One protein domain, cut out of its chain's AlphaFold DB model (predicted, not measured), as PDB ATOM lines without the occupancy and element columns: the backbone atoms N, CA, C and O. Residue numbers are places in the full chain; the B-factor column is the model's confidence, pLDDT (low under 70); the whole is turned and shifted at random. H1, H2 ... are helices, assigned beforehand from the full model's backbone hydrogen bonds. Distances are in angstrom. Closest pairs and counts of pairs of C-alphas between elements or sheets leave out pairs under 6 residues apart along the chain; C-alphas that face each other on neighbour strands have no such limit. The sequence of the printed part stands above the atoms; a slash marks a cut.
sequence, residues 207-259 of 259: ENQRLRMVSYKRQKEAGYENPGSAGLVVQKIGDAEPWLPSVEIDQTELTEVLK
ATOM      1  N   GLU A 207      26.432  32.733 -18.603       87.75
ATOM      2  CA  GLU A 207      25.538  31.592 -18.421       87.75
ATOM      3  C   GLU A 207      24.322  31.987 -17.585       87.75
ATOM      4  O   GLU A 207      23.196  31.652 -17.949       87.75
ATOM      5  N   ASN A 208      24.525  32.788 -16.539       85.50
ATOM      6  CA  ASN A 208      23.445  33.371 -15.752       85.50
ATOM      7  C   ASN A 208      22.478  34.176 -16.644       85.50
ATOM      8  O   ASN A 208      21.270  33.927 -16.639       85.50
ATOM      9  N   GLN A 209      23.001  35.046 -17.518       86.94
ATOM     10  CA  GLN A 209      22.175  35.798 -18.467       86.94
ATOM     11  C   GLN A 209      21.434  34.877 -19.445       86.94
ATOM     12  O   GLN A 209      20.242  35.068 -19.702       86.94
ATOM     13  N   ARG A 210      22.099  33.832 -19.953       89.62
ATOM     14  CA  ARG A 210      21.467  32.829 -20.822       89.62
ATOM     15  C   ARG A 210      20.300  32.128 -20.117       89.62
ATOM     16  O   ARG A 210      19.226  31.999 -20.708       89.62
ATOM     17  N   LEU A 211      20.487  31.688 -18.872       87.50
ATOM     18  CA  LEU A 211      19.455  31.025 -18.065       87.50
ATOM     19  C   LEU A 211      18.284  31.965 -17.765       87.50
ATOM     20  O   LEU A 211      17.124  31.554 -17.867       87.50
ATOM     21  N   ARG A 212      18.569  33.238 -17.483       87.44
ATOM     22  CA  ARG A 212      17.543  34.253 -17.231       87.44
ATOM     23  C   ARG A 212      16.699  34.542 -18.474       87.44
ATOM     24  O   ARG A 212      15.474  34.577 -18.373       87.44
ATOM     25  N   MET A 213      17.313  34.593 -19.659       89.12
ATOM     26  CA  MET A 213      16.594  34.704 -20.937       89.12
ATOM     27  C   MET A 213      15.712  33.482 -21.239       89.12
ATOM     28  O   MET A 213      14.609  33.634 -21.763       89.12
ATOM     29  N   VAL A 214      16.162  32.266 -20.904       89.44
ATOM     30  CA  VAL A 214      15.337  31.048 -21.049       89.44
ATOM     31  C   VAL A 214      14.142  31.079 -20.093       89.44
ATOM     32  O   VAL A 214      13.029  30.750 -20.502       89.44
ATOM     33  N   SER A 215      14.353  31.501 -18.844       88.62
ATOM     34  CA  SER A 215      13.281  31.662 -17.855       88.62
ATOM     35  C   SER A 215      12.249  32.705 -18.302       88.62
ATOM     36  O   SER A 215      11.056  32.412 -18.300       88.62
ATOM     37  N   TYR A 216      12.697  33.869 -18.787       89.31
ATOM     38  CA  TYR A 216      11.830  34.914 -19.349       89.31
ATOM     39  C   TYR A 216      10.943  34.377 -20.481       89.31
ATOM     40  O   TYR A 216       9.727  34.559 -20.442       89.31
ATOM     41  N   LYS A 217      11.524  33.658 -21.456       90.50
ATOM     42  CA  LYS A 217      10.763  33.074 -22.575       90.50
ATOM     43  C   LYS A 217       9.682  32.110 -22.087       90.50
ATOM     44  O   LYS A 217       8.534  32.244 -22.490       90.50
ATOM     45  N   ARG A 218      10.025  31.210 -21.157       89.94
ATOM     46  CA  ARG A 218       9.068  30.258 -20.568       89.94
ATOM     47  C   ARG A 218       7.953  30.951 -19.787       89.94
ATOM     48  O   ARG A 218       6.806  30.537 -19.877       89.94
ATOM     49  N   GLN A 219       8.273  32.002 -19.030       89.94
ATOM     50  CA  GLN A 219       7.270  32.779 -18.293       89.94
ATOM     51  C   GLN A 219       6.320  33.515 -19.244       89.94
ATOM     52  O   GLN A 219       5.116  33.542 -19.001       89.94
ATOM     53  N   LYS A 220       6.840  34.051 -20.352       89.75
ATOM     54  CA  LYS A 220       6.032  34.687 -21.399       89.75
ATOM     55  C   LYS A 220       5.120  33.682 -22.107       89.75
ATOM     56  O   LYS A 220       3.939  33.957 -22.279       89.75
ATOM     57  N   GLU A 221       5.644  32.509 -22.462       92.50
ATOM     58  CA  GLU A 221       4.866  31.402 -23.042       92.50
ATOM     59  C   GLU A 221       3.777  30.894 -22.085       92.50
ATOM     60  O   GLU A 221       2.691  30.530 -22.526       92.50
ATOM     61  N   ALA A 222       4.042  30.911 -20.776       91.00
ATOM     62  CA  ALA A 222       3.083  30.544 -19.738       91.00
ATOM     63  C   ALA A 222       2.105  31.676 -19.349       91.00
ATOM     64  O   ALA A 222       1.271  31.468 -18.473       91.00
ATOM     65  N   GLY A 223       2.192  32.858 -19.973       91.00
ATOM     66  CA  GLY A 223       1.248  33.960 -19.757       91.00
ATOM     67  C   GLY A 223       1.405  34.708 -18.428       91.00
ATOM     68  O   GLY A 223       0.431  35.249 -17.914       91.00
ATOM     69  N   TYR A 224       2.607  34.737 -17.849       88.19
ATOM     70  CA  TYR A 224       2.863  35.506 -16.626       88.19
ATOM     71  C   TYR A 224       2.725  37.014 -16.880       88.19
ATOM     72  O   TYR A 224       3.262  37.520 -17.863       88.19
ATOM     73  N   GLU A 225       2.091  37.741 -15.952       86.06
ATOM     74  CA  GLU A 225       1.892  39.200 -16.054       86.06
ATOM     75  C   GLU A 225       3.214  39.981 -16.144       86.06
ATOM     76  O   GLU A 225       3.311  40.958 -16.876       86.06
ATOM     77  N   ASN A 226       4.244  39.533 -15.416       85.06
ATOM     78  CA  ASN A 226       5.548  40.194 -15.319       85.06
ATOM     79  C   ASN A 226       6.703  39.199 -15.579       85.06
ATOM     80  O   ASN A 226       7.340  38.716 -14.634       85.06
ATOM     81  N   PRO A 227       6.972  38.826 -16.844       84.69
ATOM     82  CA  PRO A 227       7.998  37.842 -17.178       84.69
ATOM     83  C   PRO A 227       9.405  38.366 -16.845       84.69
ATOM     84  O   PRO A 227       9.738  39.522 -17.078       84.69
ATOM     85  N   GLY A 228      10.253  37.512 -16.273       82.19
ATOM     86  CA  GLY A 228      11.587  37.867 -15.772       82.19
ATOM     87  C   GLY A 228      11.603  38.465 -14.358       82.19
ATOM     88  O   GLY A 228      12.667  38.508 -13.735       82.19
ATOM     89  N   SER A 229      10.443  38.859 -13.818       82.75
ATOM     90  CA  SER A 229      10.291  39.445 -12.475       82.75
ATOM     91  C   SER A 229       9.124  38.854 -11.663       82.75
ATOM     92  O   SER A 229       8.778  39.361 -10.593       82.75
ATOM     93  N   ALA A 230       8.550  37.741 -12.123       77.25
ATOM     94  CA  ALA A 230       7.399  37.082 -11.509       77.25
ATOM     95  C   ALA A 230       7.649  36.510 -10.099       77.25
ATOM     96  O   ALA A 230       6.699  36.283  -9.358       77.25
ATOM     97  N   GLY A 231       8.908  36.263  -9.727       77.69
ATOM     98  CA  GLY A 231       9.278  35.600  -8.474       77.69
ATOM     99  C   GLY A 231      10.041  36.480  -7.488       77.69
ATOM    100  O   GLY A 231      10.049  37.709  -7.578       77.69
ATOM    101  N   LEU A 232      10.714  35.808  -6.550       78.06
ATOM    102  CA  LEU A 232      11.647  36.417  -5.610       78.06
ATOM    103  C   LEU A 232      12.912  36.824  -6.380       78.06
ATOM    104  O   LEU A 232      13.776  36.001  -6.668       78.06
ATOM    105  N   VAL A 233      12.961  38.084  -6.807       82.56
ATOM    106  CA  VAL A 233      14.063  38.651  -7.593       82.56
ATOM    107  C   VAL A 233      14.793  39.712  -6.782       82.56
ATOM    108  O   VAL A 233      14.167  40.457  -6.031       82.56
ATOM    109  N   VAL A 234      16.113  39.802  -6.964       83.19
ATOM    110  CA  VAL A 234      16.977  40.714  -6.190       83.19
ATOM    111  C   VAL A 234      16.500  42.165  -6.295       83.19
ATOM    112  O   VAL A 234      16.391  42.833  -5.282       83.19
ATOM    113  N   GLN A 235      16.073  42.607  -7.478       83.69
ATOM    114  CA  GLN A 235      15.531  43.954  -7.733       83.69
ATOM    115  C   GLN A 235      14.218  44.301  -6.991       83.69
ATOM    116  O   GLN A 235      13.791  45.447  -7.017       83.69
ATOM    117  N   LYS A 236      13.529  43.328  -6.367       84.19
ATOM    118  CA  LYS A 236      12.335  43.582  -5.529       84.19
ATOM    119  C   LYS A 236      12.659  43.700  -4.038       84.19
ATOM    120  O   LYS A 236      11.825  44.190  -3.286       84.19
ATOM    121  N   ILE A 237      13.809  43.184  -3.609       84.50
ATOM    122  CA  ILE A 237      14.195  43.089  -2.191       84.50
ATOM    123  C   ILE A 237      15.397  43.989  -1.885       84.50
ATOM    124  O   ILE A 237      15.473  44.550  -0.797       84.50
ATOM    125  N   GLY A 238      16.330  44.108  -2.826       84.56
ATOM    126  CA  GLY A 238      17.531  44.927  -2.731       84.56
ATOM    127  C   GLY A 238      17.530  46.094  -3.715       84.56
ATOM    128  O   GLY A 238      16.530  46.392  -4.364       84.56
ATOM    129  N   ASP A 239      18.691  46.724  -3.835       88.81
ATOM    130  CA  ASP A 239      18.979  47.912  -4.646       88.81
ATOM    131  C   ASP A 239      19.467  47.582  -6.068       88.81
ATOM    132  O   ASP A 239      19.990  48.444  -6.771       88.81
ATOM    133  N   ALA A 240      19.301  46.333  -6.509       85.12
ATOM    134  CA  ALA A 240      19.712  45.918  -7.842       85.12
ATOM    135  C   ALA A 240      18.849  46.573  -8.929       85.12
ATOM    136  O   ALA A 240      17.621  46.625  -8.818       85.12
ATOM    137  N   GLU A 241      19.494  46.984 -10.021       86.00
ATOM    138  CA  GLU A 241      18.805  47.517 -11.195       86.00
ATOM    139  C   GLU A 241      17.781  46.511 -11.756       86.00
ATOM    140  O   GLU A 241      18.018  45.291 -11.736       86.00
ATOM    141  N   PRO A 242      16.632  46.987 -12.277       84.81
ATOM    142  CA  PRO A 242      15.665  46.125 -12.933       84.81
ATOM    143  C   PRO A 242      16.311  45.379 -14.097       84.81
ATOM    144  O   PRO A 242      16.818  45.972 -15.045       84.81
ATOM    145  N   TRP A 243      16.273  44.052 -14.045       86.56
ATOM    146  CA  TRP A 243      16.771  43.249 -15.150       86.56
ATOM    147  C   TRP A 243      15.889  43.396 -16.390       86.56
ATOM    148  O   TRP A 243      14.683  43.140 -16.321       86.56
ATOM    149  N   LEU A 244      16.518  43.722 -17.519       84.75
ATOM    150  CA  LEU A 244      15.892  43.835 -18.832       84.75
ATOM    151  C   LEU A 244      16.397  42.723 -19.770       84.75
ATOM    152  O   LEU A 244      17.586  42.376 -19.749       84.75
ATOM    153  N   PRO A 245      15.522  42.137 -20.606       84.75
ATOM    154  CA  PRO A 245      15.937  41.154 -21.592       84.75
ATOM    155  C   PRO A 245      16.741  41.832 -22.705       84.75
ATOM    156  O   PRO A 245      16.406  42.917 -23.176       84.75
ATOM    157  N   SER A 246      17.774  41.150 -23.202       79.12
ATOM    158  CA  SER A 246      18.698  41.716 -24.199       79.12
ATOM    159  C   SER A 246      18.025  42.165 -25.503       79.12
ATOM    160  O   SER A 246      18.561  43.010 -26.200       79.12
ATOM    161  N   VAL A 247      16.859  41.599 -25.837       75.44
ATOM    162  CA  VAL A 247      16.082  41.964 -27.035       75.44
ATOM    163  C   VAL A 247      15.423  43.340 -26.885       75.44
ATOM    164  O   VAL A 247      15.305  44.067 -27.864       75.44
ATOM    165  N   GLU A 248      15.000  43.701 -25.671       71.00
ATOM    166  CA  GLU A 248      14.375  45.001 -25.394       71.00
ATOM    167  C   GLU A 248      15.441  46.098 -25.260       71.00
ATOM    168  O   GLU A 248      15.220  47.212 -25.725       71.00
ATOM    169  N   ILE A 249      16.624  45.778 -24.718       71.62
ATOM    170  CA  ILE A 249      17.764  46.711 -24.655       71.62
ATOM    171  C   ILE A 249      18.183  47.146 -26.066       71.62
ATOM    172  O   ILE A 249      18.251  48.339 -26.330       71.62
ATOM    173  N   ASP A 250      18.364  46.194 -26.985       73.81
ATOM    174  CA  ASP A 250      18.779  46.466 -28.371       73.81
ATOM    175  C   ASP A 250      17.762  47.358 -29.112       73.81
ATOM    176  O   ASP A 250      18.125  48.297 -29.813       73.81
ATOM    177  N   GLN A 251      16.459  47.141 -28.890       70.12
ATOM    178  CA  GLN A 251      15.408  48.010 -29.438       70.12
ATOM    179  C   GLN A 251      15.432  49.418 -28.840       70.12
ATOM    180  O   GLN A 251      15.225  50.387 -29.568       70.12
ATOM    181  N   THR A 252      15.677  49.530 -27.535       71.44
ATOM    182  CA  THR A 252      15.694  50.818 -26.832       71.44
ATOM    183  C   THR A 252      16.910  51.644 -27.257       71.44
ATOM    184  O   THR A 252      16.743  52.799 -27.648       71.44
ATOM    185  N   GLU A 253      18.097  51.032 -27.307       73.56
ATOM    186  CA  GLU A 253      19.326  51.665 -27.806       73.56
ATOM    187  C   GLU A 253      19.186  52.088 -29.276       73.56
ATOM    188  O   GLU A 253      19.521  53.223 -29.617       73.56
ATOM    189  N   LEU A 254      18.608  51.248 -30.148       71.06
ATOM    190  CA  LEU A 254      18.335  51.648 -31.534       71.06
ATOM    191  C   LEU A 254      17.412  52.868 -31.616       71.06
ATOM    192  O   LEU A 254      17.641  53.758 -32.434       71.06
ATOM    193  N   THR A 255      16.361  52.925 -30.795       72.81
ATOM    194  CA  THR A 255      15.443  54.075 -30.792       72.81
ATOM    195  C   THR A 255      16.061  55.348 -30.225       72.81
ATOM    196  O   THR A 255      15.593  56.436 -30.557       72.81
ATOM    197  N   GLU A 256      17.090  55.230 -29.389       76.19
ATOM    198  CA  GLU A 256      17.804  56.365 -28.807       76.19
ATOM    199  C   GLU A 256      18.876  56.911 -29.762       76.19
ATOM    200  O   GLU A 256      19.011  58.122 -29.886       76.19
ATOM    201  N   VAL A 257      19.556  56.044 -30.522       70.88
ATOM    202  CA  VAL A 257      20.504  56.437 -31.587       70.88
ATOM    203  C   VAL A 257      19.802  57.075 -32.796       70.88
ATOM    204  O   VAL A 257      20.408  57.849 -33.533       70.88
ATOM    205  N   LEU A 258      18.529  56.740 -33.027       65.69
ATOM    206  CA  LEU A 258      17.718  57.281 -34.125       65.69
ATOM    207  C   LEU A 258      16.989  58.597 -33.778       65.69
ATOM    208  O   LEU A 258      16.247  59.101 -34.626       65.69
ATOM    209  N   LYS A 259      17.173  59.143 -32.570       56.12
ATOM    210  CA  LYS A 259      16.689  60.472 -32.157       56.12
ATOM    211  C   LYS A 259      17.804  61.509 -32.211       56.12
ATOM    212  O   LYS A 259      17.465  62.668 -32.535       56.12
TER     213      LYS A 259
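This is residues 207 to 259 of the 259 residues of an uncharacterized protein of Paracoccidioides brasiliensis (UniProt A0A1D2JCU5). A long helix, H1, has a loop folded back over one side of it, with residues 227 and 228 packing on it; the loop leads to a single short helical turn, H2, held away from H1. From there the backbone returns towards H1 and then leads into H3, which points away in a direction crossing that of H1, and residues 248 to 259 stick out as an arm. The printed part has 53 residues with three named helices, in the order H1, H2, H3, and no named strand; the class is all helix, with 31 residues in the named elements. The whole is loose, with a radius of gyration of the C-alphas of 12.6 A and spans of 36 by 28 by 25 A, and the arm lies along the longest of these.

H1, residues 207 to 221, touches no helix. A long link of 12 residues, 222 to 233, joins it to H2, residues 234 to 237, and these two helices are apart. A short link of 8 residues joins H2 to H3, residues 246 to 257, and these two are apart as well. H1 and H3 are only just apart, with their closest C-alphas at 8.0 A. In H1 and H3 every O i to N i+4 pair is within hydrogen-bond range. H2 is too short for such a pair, and its one O i to N i+3 pair is within range.

H1 begins at Glu 207, whose C-alpha is at (25.538, 31.592, -18.421), and has 15 residues over 21.2 A from first to last C-alpha. Its N-to-C direction is (-0.98, -0.03, -0.19), and x falls to 4.866 at C-alpha 221. H2 has four residues, from Val 234 to Ile 237, with C-alpha 234 at (16.977, 40.714, -6.190). H3 has 12 residues over 16.6 A, with N-to-C direction (0.11, 0.92, -0.37), and ends at Val 257 with its C-alpha at (20.504, 56.437, -31.587).

The two C-alphas farthest apart are those of Leu 232 and Lys 259, at 36.2 A. Residues 236 to 241 stand free, and so do residues 248 to 259, of which 248 to 257 belong to H3. Without these stretches the body has 35 residues, spans 24 by 18 by 15 A and has a radius of gyration of 9.2 A. The printed part has no cut and ends at residue 259, the chain's last residue. The mean pLDDT of the printed part is 82.3, that of H3 is 73, and residues 258 to 259 are under 70.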